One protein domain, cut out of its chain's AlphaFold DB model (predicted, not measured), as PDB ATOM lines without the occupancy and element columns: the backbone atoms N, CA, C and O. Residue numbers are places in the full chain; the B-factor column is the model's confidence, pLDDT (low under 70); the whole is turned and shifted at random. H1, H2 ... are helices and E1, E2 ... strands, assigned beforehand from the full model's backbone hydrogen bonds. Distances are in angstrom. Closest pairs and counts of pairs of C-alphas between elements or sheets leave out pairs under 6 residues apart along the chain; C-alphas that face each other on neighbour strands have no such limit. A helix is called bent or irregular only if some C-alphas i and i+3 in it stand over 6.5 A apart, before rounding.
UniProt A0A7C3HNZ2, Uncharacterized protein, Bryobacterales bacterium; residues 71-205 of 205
ATOM      1  N   PHE A  71      42.002  35.860 -17.225       96.00
ATOM      2  CA  PHE A  71      40.718  35.717 -17.909       96.00
ATOM      3  C   PHE A  71      40.105  34.329 -17.671       96.00
ATOM      4  O   PHE A  71      38.949  34.224 -17.270       96.00
ATOM      5  N   TYR A  72      40.864  33.244 -17.862       95.12
ATOM      6  CA  TYR A  72      40.313  31.900 -17.661       95.12
ATOM      7  C   TYR A  72      39.978  31.605 -16.200       95.12
ATOM      8  O   TYR A  72      38.913  31.046 -15.930       95.12
ATOM      9  N   VAL A  73      40.833  32.040 -15.269       96.44
ATOM     10  CA  VAL A  73      40.526  31.993 -13.834       96.44
ATOM     11  C   VAL A  73      39.240  32.771 -13.555       96.44
ATOM     12  O   VAL A  73      38.328  32.232 -12.940       96.44
ATOM     13  N   GLY A  74      39.119  33.998 -14.060       97.31
ATOM     14  CA  GLY A  74      37.962  34.865 -13.844       97.31
ATOM     15  C   GLY A  74      36.670  34.242 -14.357       97.31
ATOM     16  O   GLY A  74      35.661  34.256 -13.659       97.31
ATOM     17  N   ARG A  75      36.716  33.606 -15.529       96.75
ATOM     18  CA  ARG A  75      35.590  32.860 -16.103       96.75
ATOM     19  C   ARG A  75      35.141  31.695 -15.221       96.75
ATOM     20  O   ARG A  75      33.942  31.458 -15.081       96.75
ATOM     21  N   ASP A  76      36.080  30.951 -14.645       97.31
ATOM     22  CA  ASP A  76      35.758  29.854 -13.731       97.31
ATOM     23  C   ASP A  76      35.188  30.362 -12.406       97.31
ATOM     24  O   ASP A  76      34.223  29.792 -11.894       97.31
ATOM     25  N   LEU A  77      35.723  31.472 -11.893       97.75
ATOM     26  CA  LEU A  77      35.205  32.114 -10.691       97.75
ATOM     27  C   LEU A  77      33.798  32.679 -10.909       97.75
ATOM     28  O   LEU A  77      32.922  32.395 -10.103       97.75
ATOM     29  N   GLU A  78      33.528  33.400 -12.000       97.25
ATOM     30  CA  GLU A  78      32.175  33.904 -12.298       97.25
ATOM     31  C   GLU A  78      31.157  32.766 -12.443       97.25
ATOM     32  O   GLU A  78      30.027  32.869 -11.963       97.25
ATOM     33  N   ARG A  79      31.561  31.633 -13.030       97.31
ATOM     34  CA  ARG A  79      30.712  30.437 -13.090       97.31
ATOM     35  C   ARG A  79      30.348  29.939 -11.693       97.31
ATOM     36  O   ARG A  79      29.180  29.664 -11.429       97.31
ATOM     37  N   TRP A  80      31.334  29.840 -10.805       98.44
ATOM     38  CA  TRP A  80      31.118  29.428  -9.421       98.44
ATOM     39  C   TRP A  80      30.244  30.430  -8.649       98.44
ATOM     40  O   TRP A  80      29.322  30.026  -7.941       98.44
ATOM     41  N   LEU A  81      30.465  31.734  -8.839       98.12
ATOM     42  CA  LEU A  81      29.648  32.789  -8.235       98.12
ATOM     43  C   LEU A  81      28.188  32.713  -8.693       98.12
ATOM     44  O   LEU A  81      27.294  32.850  -7.859       98.12
ATOM     45  N   SER A  82      27.941  32.440  -9.980       97.88
ATOM     46  CA  SER A  82      26.586  32.218 -10.506       97.88
ATOM     47  C   SER A  82      25.920  31.028  -9.820       97.88
ATOM     48  O   SER A  82      24.799  31.149  -9.334       97.88
ATOM     49  N   GLN A  83      26.628  29.900  -9.702       98.38
ATOM     50  CA  GLN A  83      26.097  28.702  -9.047       98.38
ATOM     51  C   GLN A  83      25.764  28.955  -7.569       98.38
ATOM     52  O   GLN A  83      24.712  28.534  -7.089       98.38
ATOM     53  N   CYS A  84      26.622  29.681  -6.847       98.56
ATOM     54  CA  CYS A  84      26.373  30.038  -5.451       98.56
ATOM     55  C   CYS A  84      25.187  31.001  -5.308       98.56
ATOM     56  O   CYS A  84      24.359  30.829  -4.416       98.56
ATOM     57  N   ALA A  85      25.066  31.992  -6.197       97.69
ATOM     58  CA  ALA A  85      23.942  32.924  -6.199       97.69
ATOM     59  C   ALA A  85      22.610  32.219  -6.511       97.69
ATOM     60  O   ALA A  85      21.604  32.490  -5.857       97.69
ATOM     61  N   GLU A  86      22.601  31.274  -7.454       98.06
ATOM     62  CA  GLU A  86      21.432  30.437  -7.747       98.06
ATOM     63  C   GLU A  86      21.026  29.573  -6.550       98.06
ATOM     64  O   GLU A  86      19.836  29.439  -6.262       98.06
ATOM     65  N   MET A  87      22.002  29.010  -5.833       97.75
ATOM     66  CA  MET A  87      21.758  28.265  -4.599       97.75
ATOM     67  C   MET A  87      21.165  29.173  -3.512       97.75
ATOM     68  O   MET A  87      20.134  28.838  -2.933       97.75
ATOM     69  N   ALA A  88      21.762  30.347  -3.281       97.75
ATOM     70  CA  ALA A  88      21.292  31.319  -2.294       97.75
ATOM     71  C   ALA A  88      19.876  31.828  -2.591       97.75
ATOM     72  O   ALA A  88      19.084  32.004  -1.672       97.75
ATOM     73  N   ALA A  89      19.525  32.008  -3.866       97.19
ATOM     74  CA  ALA A  89      18.181  32.415  -4.266       97.19
ATOM     75  C   ALA A  89      17.108  31.352  -3.956       97.19
ATOM     76  O   ALA A  89      15.933  31.694  -3.817       97.19
ATOM     77  N   ARG A  90      17.496  30.072  -3.860       97.25
ATOM     78  CA  ARG A  90      16.605  28.942  -3.538       97.25
ATOM     79  C   ARG A  90      16.547  28.626  -2.042       97.25
ATOM     80  O   ARG A  90      15.619  27.945  -1.613       97.25
ATOM     81  N   ASP A  91      17.509  29.108  -1.266       98.12
ATOM     82  CA  ASP A  91      17.560  28.954   0.185       98.12
ATOM     83  C   ASP A  91      16.846  30.129   0.875       98.12
ATOM     84  O   ASP A  91      17.143  31.300   0.630       98.12
ATOM     85  N   ALA A  92      15.873  29.826   1.737       97.31
ATOM     86  CA  ALA A  92      15.022  30.846   2.343       97.31
ATOM     87  C   ALA A  92      15.781  31.790   3.292       97.31
ATOM     88  O   ALA A  92      15.404  32.959   3.404       97.31
ATOM     89  N   ASP A  93      16.820  31.307   3.972       97.94
ATOM     90  CA  ASP A  93      17.577  32.101   4.936       97.94
ATOM     91  C   ASP A  93      18.619  32.969   4.227       97.94
ATOM     92  O   ASP A  93      18.699  34.169   4.503       97.94
ATOM     93  N   LEU A  94      19.333  32.414   3.242       97.81
ATOM     94  CA  LEU A  94      20.278  33.175   2.418       97.81
ATOM     95  C   LEU A  94      19.572  34.259   1.591       97.81
ATOM     96  O   LEU A  94      20.028  35.406   1.551       97.81
ATOM     97  N   SER A  95      18.431  33.923   0.983       97.19
ATOM     98  CA  SER A  95      17.615  34.865   0.211       97.19
ATOM     99  C   SER A  95      17.094  36.009   1.088       97.19
ATOM    100  O   SER A  95      17.248  37.182   0.740       97.19
ATOM    101  N   ARG A  96      16.564  35.701   2.283       96.94
ATOM    102  CA  ARG A  96      16.094  36.717   3.246       96.94
ATOM    103  C   ARG A  96      17.224  37.620   3.742       96.94
ATOM    104  O   ARG A  96      16.991  38.804   3.974       96.94
ATOM    105  N   ALA A  97      18.432  37.080   3.891       97.00
ATOM    106  CA  ALA A  97      19.612  37.842   4.285       97.00
ATOM    107  C   ALA A  97      20.169  38.741   3.162       97.00
ATOM    108  O   ALA A  97      21.077  39.528   3.420       97.00
ATOM    109  N   GLY A  98      19.637  38.660   1.935       96.69
ATOM    110  CA  GLY A  98      20.098  39.457   0.797       96.69
ATOM    111  C   GLY A  98      21.454  39.009   0.247       96.69
ATOM    112  O   GLY A  98      22.177  39.819  -0.334       96.69
ATOM    113  N   VAL A  99      21.821  37.740   0.454       98.06
ATOM    114  CA  VAL A  99      23.063  37.158  -0.070       98.06
ATOM    115  C   VAL A  99      23.016  37.126  -1.596       98.06
ATOM    116  O   VAL A  99      22.033  36.690  -2.192       98.06
ATOM    117  N   ASN A 100      24.090  37.580  -2.241       97.12
ATOM    118  CA  ASN A 100      24.186  37.642  -3.699       97.12
ATOM    119  C   ASN A 100      25.594  37.260  -4.196       97.12
ATOM    120  O   ASN A 100      26.473  36.887  -3.420       97.12
ATOM    121  N   ALA A 101      25.829  37.357  -5.507       97.06
ATOM    122  CA  ALA A 101      27.123  37.020  -6.104       97.06
ATOM    123  C   ALA A 101      28.299  37.848  -5.542       97.06
ATOM    124  O   ALA A 101      29.415  37.340  -5.463       97.06
ATOM    125  N   ALA A 102      28.081  39.103  -5.128       97.19
ATOM    126  CA  ALA A 102      29.127  39.930  -4.525       97.19
ATOM    127  C   ALA A 102      29.488  39.466  -3.101       97.19
ATOM    128  O   ALA A 102      30.665  39.512  -2.746       97.19
ATOM    129  N   SER A 103      28.528  38.918  -2.342       98.19
ATOM    130  CA  SER A 103      28.780  38.246  -1.054       98.19
ATOM    131  C   SER A 103      29.717  37.047  -1.196       98.19
ATOM    132  O   SER A 103      30.640  36.882  -0.402       98.19
ATOM    133  N   PHE A 104      29.512  36.213  -2.219       98.31
ATOM    134  CA  PHE A 104      30.383  35.061  -2.469       98.31
ATOM    135  C   PHE A 104      31.746  35.465  -3.035       98.31
ATOM    136  O   PHE A 104      32.750  34.830  -2.723       98.31
ATOM    137  N   ALA A 105      31.801  36.534  -3.833       97.94
ATOM    138  CA  ALA A 105      33.062  37.070  -4.333       97.94
ATOM    139  C   ALA A 105      33.925  37.607  -3.182       97.94
ATOM    140  O   ALA A 105      35.117  37.326  -3.123       97.94
ATOM    141  N   ASP A 106      33.309  38.310  -2.232       97.94
ATOM    142  CA  ASP A 106      33.952  38.763  -0.999       97.94
ATOM    143  C   ASP A 106      34.409  37.589  -0.123       97.94
ATOM    144  O   ASP A 106      35.575  37.531   0.262       97.94
ATOM    145  N   LEU A 107      33.550  36.586   0.089       98.19
ATOM    146  CA  LEU A 107      33.930  35.358   0.791       98.19
ATOM    147  C   LEU A 107      35.158  34.696   0.149       98.19
ATOM    148  O   LEU A 107      36.067  34.289   0.855       98.19
ATOM    149  N   LEU A 108      35.215  34.585  -1.177       97.75
ATOM    150  CA  LEU A 108      36.329  33.935  -1.867       97.75
ATOM    151  C   LEU A 108      37.633  34.749  -1.804       97.75
ATOM    152  O   LEU A 108      38.714  34.172  -1.673       97.75
ATOM    153  N   VAL A 109      37.545  36.072  -1.953       97.31
ATOM    154  CA  VAL A 109      38.707  36.960  -2.119       97.31
ATOM    155  C   VAL A 109      39.236  37.463  -0.776       97.31
ATOM    156  O   VAL A 109      40.446  37.448  -0.542       97.31
ATOM    157  N   GLU A 110      38.343  37.909   0.102       96.44
ATOM    158  CA  GLU A 110      38.674  38.569   1.368       96.44
ATOM    159  C   GLU A 110      38.683  37.591   2.540       96.44
ATOM    160  O   GLU A 110      39.533  37.686   3.432       96.44
ATOM    161  N   HIS A 111      37.761  36.626   2.537       96.25
ATOM    162  CA  HIS A 111      37.504  35.773   3.695       96.25
ATOM    163  C   HIS A 111      37.395  34.269   3.370       96.25
ATOM    164  O   HIS A 111      36.465  33.612   3.847       96.25
ATOM    165  N   PRO A 112      38.317  33.684   2.578       95.56
ATOM    166  CA  PRO A 112      38.193  32.292   2.160       95.56
ATOM    167  C   PRO A 112      38.225  31.335   3.363       95.56
ATOM    168  O   PRO A 112      39.006  31.545   4.298       95.56
ATOM    169  N   PRO A 113      37.437  30.242   3.341       95.56
ATOM    170  CA  PRO A 113      37.516  29.208   4.367       95.56
ATOM    171  C   PRO A 113      38.935  28.639   4.509       95.56
ATOM    172  O   PRO A 113      39.663  28.485   3.526       95.56
ATOM    173  N   GLU A 114      39.319  28.244   5.725       93.94
ATOM    174  CA  GLU A 114      40.684  27.794   6.054       93.94
ATOM    175  C   GLU A 114      41.192  26.662   5.144       93.94
ATOM    176  O   GLU A 114      42.342  26.671   4.706       93.94
ATOM    177  N   LYS A 115      40.319  25.716   4.778       93.69
ATOM    178  CA  LYS A 115      40.665  24.630   3.847       93.69
ATOM    179  C   LYS A 115      41.083  25.143   2.463       93.69
ATOM    180  O   LYS A 115      41.991  24.581   1.852       93.69
ATOM    181  N   VAL A 116      40.443  26.205   1.977       95.50
ATOM    182  CA  VAL A 116      40.747  26.831   0.682       95.50
ATOM    183  C   VAL A 116      42.094  27.549   0.757       95.50
ATOM    184  O   VAL A 116      42.938  27.353  -0.117       95.50
ATOM    185  N   LEU A 117      42.346  28.287   1.846       94.50
ATOM    186  CA  LEU A 117      43.638  28.931   2.117       94.50
ATOM    187  C   LEU A 117      44.789  27.928   2.185       94.50
ATOM    188  O   LEU A 117      45.827  28.117   1.544       94.50
ATOM    189  N   ALA A 118      44.601  26.837   2.929       95.12
ATOM    190  CA  ALA A 118      45.593  25.777   3.049       95.12
ATOM    191  C   ALA A 118      45.912  25.156   1.681       95.12
ATOM    192  O   ALA A 118      47.074  24.878   1.374       95.12
ATOM    193  N   LYS A 119      44.898  24.982   0.824       94.75
ATOM    194  CA  LYS A 119      45.075  24.431  -0.522       94.75
ATOM    195  C   LYS A 119      45.815  25.383  -1.461       94.75
ATOM    196  O   LYS A 119      46.758  24.952  -2.119       94.75
ATOM    197  N   LEU A 120      45.461  26.668  -1.464       94.38
ATOM    198  CA  LEU A 120      46.181  27.707  -2.215       94.38
ATOM    199  C   LEU A 120      47.649  27.799  -1.784       94.38
ATOM    200  O   LEU A 120      48.545  27.815  -2.628       94.38
ATOM    201  N   THR A 121      47.900  27.748  -0.475       94.12
ATOM    202  CA  THR A 121      49.256  27.724   0.090       94.12
ATOM    203  C   THR A 121      50.030  26.492  -0.378       94.12
ATOM    204  O   THR A 121      51.173  26.609  -0.813       94.12
ATOM    205  N   LYS A 122      49.402  25.309  -0.363       94.06
ATOM    206  CA  LYS A 122      50.004  24.061  -0.861       94.06
ATOM    207  C   LYS A 122      50.353  24.130  -2.352       94.06
ATOM    208  O   LYS A 122      51.324  23.508  -2.773       94.06
ATOM    209  N   TRP A 123      49.586  24.873  -3.147       92.44
ATOM    210  CA  TRP A 123      49.891  25.135  -4.557       92.44
ATOM    211  C   TRP A 123      50.970  26.206  -4.772       92.44
ATOM    212  O   TRP A 123      51.337  26.467  -5.913       92.44
ATOM    213  N   GLY A 124      51.479  26.833  -3.707       92.00
ATOM    214  CA  GLY A 124      52.448  27.925  -3.801       92.00
ATOM    215  C   GLY A 124      51.832  29.265  -4.215       92.00
ATOM    216  O   GLY A 124      52.559  30.173  -4.609       92.00
ATOM    217  N   VAL A 125      50.506  29.413  -4.133       91.44
ATOM    218  CA  VAL A 125      49.800  30.652  -4.486       91.44
ATOM    219  C   VAL A 125      49.733  31.562  -3.259       91.44
ATOM    220  O   VAL A 125      48.814  31.464  -2.447       91.44
ATOM    221  N   SER A 126      50.718  32.449  -3.111       86.56
ATOM    222  CA  SER A 126      50.832  33.344  -1.949       86.56
ATOM    223  C   SER A 126      49.986  34.617  -2.052       86.56
ATOM    224  O   SER A 126      49.527  35.121  -1.035       86.56
ATOM    225  N   ASP A 127      49.758  35.132  -3.264       94.00
ATOM    226  CA  ASP A 127      48.976  36.356  -3.519       94.00
ATOM    227  C   ASP A 127      47.644  36.038  -4.219       94.00
ATOM    228  O   ASP A 127      47.277  36.609  -5.249       94.00
ATOM    229  N   TYR A 128      46.915  35.058  -3.675       95.38
ATOM    230  CA  TYR A 128      45.634  34.620  -4.238       95.38
ATOM    231  C   TYR A 128      44.613  35.763  -4.293       95.38
ATOM    232  O   TYR A 128      43.827  35.831  -5.235       95.38
ATOM    233  N   LYS A 129      44.646  36.676  -3.313       96.81
ATOM    234  CA  LYS A 129      43.724  37.808  -3.226       96.81
ATOM    235  C   LYS A 129      43.843  38.698  -4.458       96.81
ATOM    236  O   LYS A 129      42.828  38.970  -5.093       96.81
ATOM    237  N   SER A 130      45.063  39.093  -4.835       97.19
ATOM    238  CA  SER A 130      45.281  39.888  -6.048       97.19
ATOM    239  C   SER A 130      44.970  39.100  -7.318       97.19
ATOM    240  O   SER A 130      44.459  39.669  -8.276       97.19
ATOM    241  N   ILE A 131      45.251  37.793  -7.353       96.69
ATOM    242  CA  ILE A 131      44.931  36.955  -8.518       96.69
ATOM    243  C   ILE A 131      43.415  36.891  -8.732       96.69
ATOM    244  O   ILE A 131      42.945  37.167  -9.831       96.69
ATOM    245  N   PHE A 132      42.642  36.561  -7.697       98.00
ATOM    246  CA  PHE A 132      41.192  36.395  -7.805       98.00
ATOM    247  C   PHE A 132      40.467  37.720  -8.033       98.00
ATOM    248  O   PHE A 132      39.600  37.780  -8.906       98.00
ATOM    249  N   SER A 133      40.844  38.793  -7.330       98.12
ATOM    250  CA  SER A 133      40.237  40.111  -7.547       98.12
ATOM    251  C   SER A 133      40.482  40.608  -8.973       98.12
ATOM    252  O   SER A 133      39.542  41.016  -9.654       98.12
ATOM    253  N   ARG A 134      41.715  40.492  -9.485       98.25
ATOM    254  CA  ARG A 134      42.051  40.903 -10.855       98.25
ATOM    255  C   ARG A 134      41.402  40.023 -11.906       98.25
ATOM    256  O   ARG A 134      40.968  40.542 -12.928       98.25
ATOM    257  N   ALA A 135      41.325  38.718 -11.667       98.00
ATOM    258  CA  ALA A 135      40.638  37.788 -12.550       98.00
ATOM    259  C   ALA A 135      39.153  38.159 -12.699       98.00
ATOM    260  O   ALA A 135      38.669  38.308 -13.819       98.00
ATOM    261  N   LEU A 136      38.457  38.404 -11.583       97.44
ATOM    262  CA  LEU A 136      37.061  38.856 -11.582       97.44
ATOM    263  C   LEU A 136      36.899  40.250 -12.207       97.44
ATOM    264  O   LEU A 136      35.963  40.481 -12.970       97.44
ATOM    265  N   GLY A 137      37.828  41.171 -11.941       96.44
ATOM    266  CA  GLY A 137      37.838  42.496 -12.562       96.44
ATOM    267  C   GLY A 137      37.999  42.434 -14.085       96.44
ATOM    268  O   GLY A 137      37.236  43.061 -14.815       96.44
ATOM    269  N   LEU A 138      38.953  41.645 -14.589       95.12
ATOM    270  CA  LEU A 138      39.181  41.473 -16.030       95.12
ATOM    271  C   LEU A 138      38.030  40.744 -16.725       95.12
ATOM    272  O   LEU A 138      37.719  41.067 -17.872       95.12
ATOM    273  N   GLN A 139      37.373  39.805 -16.043       93.44
ATOM    274  CA  GLN A 139      36.232  39.076 -16.594       93.44
ATOM    275  C   GLN A 139      35.052  40.001 -16.939       93.44
ATOM    276  O   GLN A 139      34.287  39.699 -17.852       93.44
ATOM    277  N   ALA A 140      34.932  41.155 -16.274       85.69
ATOM    278  CA  ALA A 140      33.934  42.170 -16.609       85.69
ATOM    279  C   ALA A 140      34.269  42.973 -17.885       85.69
ATOM    280  O   ALA A 140      33.382  43.602 -18.462       85.69
ATOM    281  N   ALA A 141      35.533  42.979 -18.326       88.56
ATOM    282  CA  ALA A 141      36.008  43.775 -19.461       88.56
ATOM    283  C   ALA A 141      36.095  42.999 -20.784       88.56
ATOM    284  O   ALA A 141      36.026  43.613 -21.851       88.56
ATOM    285  N   PHE A 142      36.249  41.674 -20.740       92.75
ATOM    286  CA  PHE A 142      36.473  40.856 -21.932       92.75
ATOM    287  C   PHE A 142      35.464  39.712 -22.036       92.75
ATOM    288  O   PHE A 142      35.203  39.006 -21.069       92.75
ATOM    289  N   SER A 143      34.939  39.477 -23.240       90.81
ATOM    290  CA  SER A 143      34.109  38.302 -23.551       90.81
ATOM    291  C   SER A 143      34.931  37.089 -24.004       90.81
ATOM    292  O   SER A 143      34.471  35.952 -23.908       90.81
ATOM    293  N   GLN A 144      36.154  37.324 -24.480       93.00
ATOM    294  CA  GLN A 144      37.119  36.318 -24.924       93.00
ATOM    295  C   GLN A 144      38.542  36.755 -24.536       93.00
ATOM    296  O   GLN A 144      38.758  37.954 -24.346       93.00
ATOM    297  N   PRO A 145      39.515  35.831 -24.428       92.25
ATOM    298  CA  PRO A 145      40.884  36.198 -24.079       92.25
ATOM    299  C   PRO A 145      41.438  37.209 -25.097       92.25
ATOM    300  O   PRO A 145      41.348  36.947 -26.297       92.25
ATOM    301  N   PRO A 146      41.996  38.352 -24.662       93.31
ATOM    302  CA  PRO A 146      42.495  39.359 -25.589       93.31
ATOM    303  C   PRO A 146      43.769  38.885 -26.293       93.31
ATOM    304  O   PRO A 146      44.637  38.266 -25.676       93.31
ATOM    305  N   ASP A 147      43.904  39.239 -27.567       91.81
ATOM    306  CA  ASP A 147      45.124  39.042 -28.348       91.81
ATOM    307  C   ASP A 147      45.936  40.335 -28.469       91.81
ATOM    308  O   ASP A 147      45.452  41.430 -28.178       91.81
ATOM    309  N   PHE A 148      47.187  40.203 -28.914       90.50
ATOM    310  CA  PHE A 148      48.128  41.316 -29.059       90.50
ATOM    311  C   PHE A 148      47.588  42.472 -29.902       90.50
ATOM    312  O   PHE A 148      47.847  43.625 -29.576       90.50
ATOM    313  N   ASP A 149      46.826  42.164 -30.948       91.44
ATOM    314  CA  ASP A 149      46.287  43.170 -31.866       91.44
ATOM    315  C   ASP A 149      45.030  43.861 -31.311       91.44
ATOM    316  O   ASP A 149      44.587  44.877 -31.844       91.44
ATOM    317  N   PHE A 150      44.448  43.324 -30.232       93.12
ATOM    318  CA  PHE A 150      43.229  43.847 -29.618       93.12
ATOM    319  C   PHE A 150      43.509  44.852 -28.496       93.12
ATOM    320  O   PHE A 150      42.737  45.788 -28.288       93.12
ATOM    321  N   VAL A 151      44.608  44.673 -27.755       94.69
ATOM    322  CA  VAL A 151      44.967  45.521 -26.609       94.69
ATOM    323  C   VAL A 151      46.248  46.301 -26.858       94.69
ATOM    324  O   VAL A 151      47.174  45.848 -27.521       94.69
ATOM    325  N   THR A 152      46.343  47.493 -26.273       95.62
ATOM    326  CA  THR A 152      47.549  48.313 -26.419       95.62
ATOM    327  C   THR A 152      48.704  47.775 -25.564       95.62
ATOM    328  O   THR A 152      48.474  47.220 -24.483       95.62
ATOM    329  N   PRO A 153      49.971  48.030 -25.947       94.44
ATOM    330  CA  PRO A 153      51.120  47.732 -25.092       94.44
ATOM    331  C   PRO A 153      51.027  48.377 -23.702       94.44
ATOM    332  O   PRO A 153      51.485  47.801 -22.719       94.44
ATOM    333  N   ALA A 154      50.420  49.565 -23.603       95.25
ATOM    334  CA  ALA A 154      50.209  50.251 -22.330       95.25
ATOM    335  C   ALA A 154      49.231  49.493 -21.420       95.25
ATOM    336  O   ALA A 154      49.494  49.359 -20.225       95.25
ATOM    337  N   PHE A 155      48.145  48.948 -21.981       95.75
ATOM    338  CA  PHE A 155      47.244  48.069 -21.238       95.75
ATOM    339  C   PHE A 155      47.983  46.821 -20.754       95.75
ATOM    340  O   PHE A 155      47.951  46.530 -19.565       95.75
ATOM    341  N   ILE A 156      48.720  46.134 -21.634       95.56
ATOM    342  CA  ILE A 156      49.464  44.913 -21.281       95.56
ATOM    343  C   ILE A 156      50.442  45.163 -20.121       95.56
ATOM    344  O   ILE A 156      50.522  44.360 -19.197       95.56
ATOM    345  N   ARG A 157      51.170  46.287 -20.117       94.25
ATOM    346  CA  ARG A 157      52.113  46.619 -19.028       94.25
ATOM    347  C   ARG A 157      51.430  46.932 -17.702       94.25
ATOM    348  O   ARG A 157      52.042  46.775 -16.647       94.25
ATOM    349  N   HIS A 158      50.201  47.433 -17.745       95.75
ATOM    350  CA  HIS A 158      49.530  48.011 -16.583       95.75
ATOM    351  C   HIS A 158      48.169  47.376 -16.292       95.75
ATOM    352  O   HIS A 158      47.379  47.972 -15.559       95.75
ATOM    353  N   TYR A 159      47.905  46.172 -16.816       96.00
ATOM    354  CA  TYR A 159      46.602  45.504 -16.736       96.00
ATOM    355  C   TYR A 159      46.090  45.424 -15.295       96.00
ATOM    356  O   TYR A 159      44.902  45.610 -15.057       96.00
ATOM    357  N   PHE A 160      46.991  45.214 -14.330       96.25
ATOM    358  CA  PHE A 160      46.668  45.103 -12.911       96.25
ATOM    359  C   PHE A 160      45.965  46.353 -12.379       96.25
ATOM    360  O   PHE A 160      45.004  46.227 -11.634       96.25
ATOM    361  N   ARG A 161      46.354  47.557 -12.825       96.50
ATOM    362  CA  ARG A 161      45.702  48.808 -12.402       96.50
ATOM    363  C   ARG A 161      44.258  48.869 -12.882       96.50
ATOM    364  O   ARG A 161      43.390  49.311 -12.143       96.50
ATOM    365  N   PHE A 162      44.009  48.428 -14.113       96.00
ATOM    366  CA  PHE A 162      42.660  48.377 -14.673       96.00
ATOM    367  C   PHE A 162      41.825  47.305 -13.973       96.00
ATOM    368  O   PHE A 162      40.709  47.578 -13.549       96.00
ATOM    369  N   ALA A 163      42.391  46.111 -13.806       97.38
ATOM    370  CA  ALA A 163      41.748  44.980 -13.155       97.38
ATOM    371  C   ALA A 163      41.355  45.294 -11.701       97.38
ATOM    372  O   ALA A 163      40.221  45.033 -11.309       97.38
ATOM    373  N   ASP A 164      42.253  45.927 -10.939       97.19
ATOM    374  CA  ASP A 164      42.003  46.338  -9.556       97.19
ATOM    375  C   ASP A 164      40.834  47.343  -9.485       97.19
ATOM    376  O   ASP A 164      39.958  47.217  -8.631       97.19
ATOM    377  N   GLN A 165      40.759  48.307 -10.412       96.75
ATOM    378  CA  GLN A 165      39.650  49.273 -10.463       96.75
ATOM    379  C   GLN A 165      38.327  48.635 -10.905       96.75
ATOM    380  O   GLN A 165      37.279  48.938 -10.338       96.75
ATOM    381  N   LEU A 166      38.362  47.725 -11.882       96.81
ATOM    382  CA  LEU A 166      37.178  46.987 -12.329       96.81
ATOM    383  C   LEU A 166      36.616  46.098 -11.215       96.81
ATOM    384  O   LEU A 166      35.401  46.029 -11.052       96.81
ATOM    385  N   TRP A 167      37.479  45.479 -10.406       96.88
ATOM    386  CA  TRP A 167      37.068  44.740  -9.215       96.88
ATOM    387  C   TRP A 167      36.339  45.631  -8.201       96.88
ATOM    388  O   TRP A 167      35.245  45.288  -7.750       96.88
ATOM    389  N   GLN A 168      36.909  46.795  -7.875       95.62
ATOM    390  CA  GLN A 168      36.276  47.740  -6.948       95.62
ATOM    391  C   GLN A 168      34.923  48.226  -7.477       95.62
ATOM    392  O   GLN A 168      33.940  48.263  -6.734       95.62
ATOM    393  N   ALA A 169      34.849  48.544  -8.773       95.69
ATOM    394  CA  ALA A 169      33.602  48.926  -9.423       95.69
ATOM    395  C   ALA A 169      32.567  47.794  -9.342       95.69
ATOM    396  O   ALA A 169      31.439  48.045  -8.924       95.69
ATOM    397  N   ARG A 170      32.964  46.550  -9.653       94.12
ATOM    398  CA  ARG A 170      32.115  45.350  -9.575       94.12
ATOM    399  C   ARG A 170      31.506  45.175  -8.185       94.12
ATOM    400  O   ARG A 170      30.289  45.048  -8.082       94.12
ATOM    401  N   GLN A 171      32.322  45.198  -7.129       94.69
ATOM    402  CA  GLN A 171      31.830  45.050  -5.751       94.69
ATOM    403  C   GLN A 171      30.953  46.233  -5.314       94.69
ATOM    404  O   GLN A 171      30.103  46.080  -4.446       94.69
ATOM    405  N   SER A 172      31.093  47.403  -5.940       94.19
ATOM    406  CA  SER A 172      30.293  48.590  -5.614       94.19
ATOM    407  C   SER A 172      28.954  48.674  -6.360       94.19
ATOM    408  O   SER A 172      28.158  49.561  -6.058       94.19
ATOM    409  N   LEU A 173      28.679  47.787  -7.330       91.94
ATOM    410  CA  LEU A 173      27.460  47.850  -8.152       91.94
ATOM    411  C   LEU A 173      26.175  47.643  -7.347       91.94
ATOM    412  O   LEU A 173      25.135  48.208  -7.684       91.94
ATOM    413  N   GLN A 174      26.226  46.810  -6.311       89.56
ATOM    414  CA  GLN A 174      25.087  46.494  -5.457       89.56
ATOM    415  C   GLN A 174      25.560  46.337  -4.017       89.56
ATOM    416  O   GLN A 174      26.661  45.857  -3.771       89.56
ATOM    417  N   SER A 175      24.715  46.707  -3.055       94.19
ATOM    418  CA  SER A 175      24.980  46.387  -1.653       94.19
ATOM    419  C   SER A 175      24.895  44.877  -1.445       94.19
ATOM    420  O   SER A 175      24.017  44.214  -1.997       94.19
ATOM    421  N   PHE A 176      25.779  44.342  -0.612       96.88
ATOM    422  CA  PHE A 176      25.806  42.926  -0.277       96.88
ATOM    423  C   PHE A 176      26.263  42.730   1.176       96.88
ATOM    424  O   PHE A 176      27.062  43.527   1.686       96.88
ATOM    425  N   PRO A 177      25.744  41.711   1.878       97.62
ATOM    426  CA  PRO A 177      26.223  41.365   3.206       97.62
ATOM    427  C   PRO A 177      27.513  40.534   3.133       97.62
ATOM    428  O   PRO A 177      27.683  39.719   2.222       97.62
ATOM    429  N   ALA A 178      28.396  40.705   4.116       97.31
ATOM    430  CA  ALA A 178      29.570  39.852   4.303       97.31
ATOM    431  C   ALA A 178      29.150  38.477   4.842       97.31
ATOM    432  O   ALA A 178      28.316  38.397   5.751       97.31
ATOM    433  N   LEU A 179      29.744  37.403   4.325       97.81
ATOM    434  CA  LEU A 179      29.439  36.042   4.766       97.81
ATOM    435  C   LEU A 179      30.394  35.595   5.884       97.81
ATOM    436  O   LEU A 179      31.604  35.753   5.737       97.81
ATOM    437  N   PRO A 180      29.896  35.011   6.990       95.69
ATOM    438  CA  PRO A 180      30.743  34.382   8.004       95.69
ATOM    439  C   PRO A 180      31.415  33.113   7.442       95.69
ATOM    440  O   PRO A 180      30.717  32.127   7.190       95.69
ATOM    441  N   PRO A 181      32.752  33.067   7.284       95.25
ATOM    442  CA  PRO A 181      33.423  31.970   6.573       95.25
ATOM    443  C   PRO A 181      33.213  30.590   7.193       95.25
ATOM    444  O   PRO A 181      33.266  29.580   6.503       95.25
ATOM    445  N   GLN A 182      32.950  30.530   8.499       95.25
ATOM    446  CA  GLN A 182      32.734  29.278   9.222       95.25
ATOM    447  C   GLN A 182      31.417  28.590   8.830       95.25
ATOM    448  O   GLN A 182      31.288  27.380   9.019       95.25
ATOM    449  N   GLN A 183      30.456  29.338   8.274       97.12
ATOM    450  CA  GLN A 183      29.162  28.810   7.838       97.12
ATOM    451  C   GLN A 183      29.152  28.373   6.368       97.12
ATOM    452  O   GLN A 183      28.152  27.825   5.922       97.12
ATOM    453  N   PHE A 184      30.237  28.566   5.611       97.88
ATOM    454  CA  PHE A 184      30.294  28.213   4.190       97.88
ATOM    455  C   PHE A 184      31.468  27.286   3.907       97.88
ATOM    456  O   PHE A 184      32.627  27.613   4.168       97.88
ATOM    457  N   ARG A 185      31.179  26.112   3.350       97.50
ATOM    458  CA  ARG A 185      32.178  25.088   3.044       97.50
ATOM    459  C   ARG A 185      32.256  24.876   1.545       97.50
ATOM    460  O   ARG A 185      31.237  24.711   0.894       97.50
ATOM    461  N   PHE A 186      33.469  24.853   1.010       97.44
ATOM    462  CA  PHE A 186      33.729  24.408  -0.353       97.44
ATOM    463  C   PHE A 186      35.170  23.962  -0.509       97.44
ATOM    464  O   PHE A 186      36.039  24.259   0.315       97.44
ATOM    465  N   GLU A 187      35.404  23.250  -1.601       95.69
ATOM    466  CA  GLU A 187      36.730  22.844  -2.026       95.69
ATOM    467  C   GLU A 187      37.139  23.600  -3.288       95.69
ATOM    468  O   GLU A 187      36.311  24.085  -4.057       95.69
ATOM    469  N   LEU A 188      38.446  23.705  -3.484       94.94
ATOM    470  CA  LEU A 188      39.068  24.321  -4.648       94.94
ATOM    471  C   LEU A 188      39.830  23.235  -5.399       94.94
ATOM    472  O   LEU A 188      40.532  22.475  -4.754       94.94
ATOM    473  N   TYR A 189      39.756  23.140  -6.720       94.06
ATOM    474  CA  TYR A 189      40.477  22.130  -7.498       94.06
ATOM    475  C   TYR A 189      41.136  22.735  -8.726       94.06
ATOM    476  O   TYR A 189      40.587  23.630  -9.365       94.06
ATOM    477  N   ALA A 190      42.301  22.206  -9.088       90.94
ATOM    478  CA  ALA A 190      42.781  22.327 -10.457       90.94
ATOM    479  C   ALA A 190      42.008  21.328 -11.331       90.94
ATOM    480  O   ALA A 190      41.669  20.238 -10.867       90.94
ATOM    481  N   SER A 191      41.764  21.650 -12.599       86.31
ATOM    482  CA  SER A 191      41.000  20.789 -13.517       86.31
ATOM    483  C   SER A 191      41.464  19.321 -13.540       86.31
ATOM    484  O   SER A 191      40.655  18.409 -13.386       86.31
ATOM    485  N   ALA A 192      42.776  19.084 -13.623       85.44
ATOM    486  CA  ALA A 192      43.369  17.742 -13.601       85.44
ATOM    487  C   ALA A 192      43.257  17.034 -12.236       85.44
ATOM    488  O   ALA A 192      43.314  15.808 -12.151       85.44
ATOM    489  N   GLU A 193      43.151  17.782 -11.138       87.94
ATOM    490  CA  GLU A 193      42.865  17.210  -9.821       87.94
ATOM    491  C   GLU A 193      41.405  16.758  -9.736       87.94
ATOM    492  O   GLU A 193      41.142  15.646  -9.283       87.94
ATOM    493  N   TYR A 194      40.483  17.586 -10.233       87.94
ATOM    494  CA  TYR A 194      39.054  17.294 -10.239       87.94
ATOM    495  C   TYR A 194      38.716  16.085 -11.123       87.94
ATOM    496  O   TYR A 194      38.002  15.191 -10.683       87.94
ATOM    497  N   ALA A 195      39.300  15.994 -12.324       84.38
ATOM    498  CA  ALA A 195      39.119  14.843 -13.216       84.38
ATOM    499  C   ALA A 195      39.531  13.518 -12.545       84.38
ATOM    500  O   ALA A 195      38.739  12.584 -12.482       84.38
ATOM    501  N   ARG A 196      40.720  13.480 -11.926       88.44
ATOM    502  CA  ARG A 196      41.216  12.298 -11.193       88.44
ATOM    503  C   ARG A 196      40.391  11.938  -9.962       88.44
ATOM    504  O   ARG A 196      40.500  10.824  -9.456       88.44
ATOM    505  N   MET A 197      39.670  12.894  -9.382       88.25
ATOM    506  CA  MET A 197      38.745  12.617  -8.285       88.25
ATOM    507  C   MET A 197      37.484  11.929  -8.816       88.25
ATOM    508  O   MET A 197      37.070  10.927  -8.243       88.25
ATOM    509  N   LEU A 198      36.919  12.432  -9.918       86.38
ATOM    510  CA  LEU A 198      35.739  11.840 -10.553       86.38
ATOM    511  C   LEU A 198      36.014  10.424 -11.074       86.38
ATOM    512  O   LEU A 198      35.204   9.537 -10.841       86.38
ATOM    513  N   GLU A 199      37.168  10.199 -11.710       87.75
ATOM    514  CA  GLU A 199      37.586   8.868 -12.182       87.75
ATOM    515  C   GLU A 199      37.598   7.842 -11.041       87.75
ATOM    516  O   GLU A 199      37.008   6.773 -11.164       87.75
ATOM    517  N   ARG A 200      38.178   8.199  -9.889       85.62
ATOM    518  CA  ARG A 200      38.206   7.322  -8.707       85.62
ATOM    519  C   ARG A 200      36.816   7.034  -8.146       85.62
ATOM    520  O   ARG A 200      36.528   5.901  -7.795       85.62
ATOM    521  N   GLN A 201      35.941   8.037  -8.106       86.94
ATOM    522  CA  GLN A 201      34.554   7.842  -7.664       86.94
ATOM    523  C   GLN A 201      33.765   6.917  -8.596       86.94
ATOM    524  O   GLN A 201      32.842   6.250  -8.144       86.94
ATOM    525  N   TRP A 202      34.106   6.886  -9.887       80.75
ATOM    526  CA  TRP A 202      33.481   5.988 -10.858       80.75
ATOM    527  C   TRP A 202      34.018   4.558 -10.772       80.75
ATOM    528  O   TRP A 202      33.280   3.629 -11.065       80.75
ATOM    529  N   GLU A 203      35.279   4.366 -10.383       76.31
ATOM    530  CA  GLU A 203      35.858   3.033 -10.155       76.31
ATOM    531  C   GLU A 203      35.346   2.374  -8.861       76.31
ATOM    532  O   GLU A 203      35.340   1.149  -8.752       76.31
ATOM    533  N   GLU A 204      34.927   3.179  -7.882       71.50
ATOM    534  CA  GLU A 204      34.435   2.728  -6.572       71.50
ATOM    535  C   GLU A 204      32.908   2.505  -6.509       71.50
ATOM    536  O   GLU A 204      32.421   1.978  -5.505       71.50
ATOM    537  N   GLY A 205      32.156   2.910  -7.542       57.00
ATOM    538  CA  GLY A 205      30.686   2.820  -7.618       57.00
ATOM    539  C   GLY A 205      30.183   1.710  -8.528       57.00
ATOM    540  O   GLY A 205      29.182   1.062  -8.144       57.00
TER     541      GLY A 205
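This is residues 71 to 205 of the 205 residues of an uncharacterized protein of Bryobacterales bacterium (UniProt A0A7C3HNZ2). What does the model look like? Two long helices, H1 and H6, run in much the same direction without meeting, and the shorter H5 crosses between them; H3 packs on both H1 and H5, while H4 sits off to the side of E1. Most of H7, residues 191 to 196 and 198 to 203, sticks out as an arm, and residues 149 to 155 stick out elsewhere. What is it made of, and how large is it? The 135 printed residues have seven named helices and one named strand, in the order H1 H2 H3 H4 H5 H6 E1 H7, and the class is mostly helix. It is only just compact, close to loose, with a radius of gyration of the C-alphas of 16.6 A and spans of 51 by 40 by 26 A.

What meets the long first helix? H1, residues 71 to 90, touches H5, residues 128 to 139, with residues 71 to 78 alone, about perpendicular at 88 degrees; their closest C-alphas, of Gly 74 and Ala 135, are 4.2 A apart. With residues 81 to 85 alone it touches H3, residues 101 to 109, at a steep tilt of 54 degrees, opposite ways, closest at the C-alphas of Ala 85 and Ala 101, 5.2 A. H1 and H2, residues 92 to 96, only just touch, with 3 pairs of C-alphas within 8 A, and only at the corner; the closest are those of Ala 89 and Ser 95, 5.1 A. What else does H5 meet? H5 touches H6, residues 153 to 172, with residues 133 to 138 alone, about perpendicular at 87 degrees, closest at the C-alphas of Gly 137 and Trp 167, 4.1 A. H3 and H5 touch at a shallow tilt of 34 degrees, only just short of steep, opposite ways; the closest C-alphas, of Val 109 and Lys 129, are 5.2 A apart. H4, residues 114 to 122, is close to H5 but not clearly touching, with the closest C-alphas, of Leu 120 and Tyr 128, 7.2 A apart. Where do the strand and last helix sit? E1, residues 188 to 190, pairs with no named strand; its closest C-alpha to H4 is that of Leu 188, 6.1 A from that of Val 116. H7, residues 191 to 203, touches no helix and meets E1 only through their link. How regular are the backbones? Every O i to N i+4 pair is within hydrogen-bond range in H1, H2, H3, H4 and H5, against 13 of 16 in H6 and 8 of 9 in H7.

Where does the first helix run? H1 goes from C-alpha 71 at (40.718, 35.717, -17.909) to C-alpha 90 at (16.605, 28.942, -3.538), 28.9 A. How long are the others? H6 measures 28.5 A, H7 18.8 A, H5 16.2 A, H3 12.3 A, H4 12.2 A, E1 7.2 A and H2 6.0 A. H6 is irregular, with C-alphas 157 and 160 8.3 A apart and a kink of 65 degrees near residue 160. Where does the last helix end? C-alpha 203 of H7 is at (35.858, 3.033, -10.155).

How far does it reach? The two C-alphas farthest apart, of Ala 154 and Gly 205, are 53.4 A apart. Are there cuts or long links? The printed part has no cut, and the links H5 to H6, with 13 residues, and H6 to E1, with 15, are long. Where is confidence low? The mean pLDDT of the printed part is 94.2, and residue 205, the chain's last, is the one printed residue under 70.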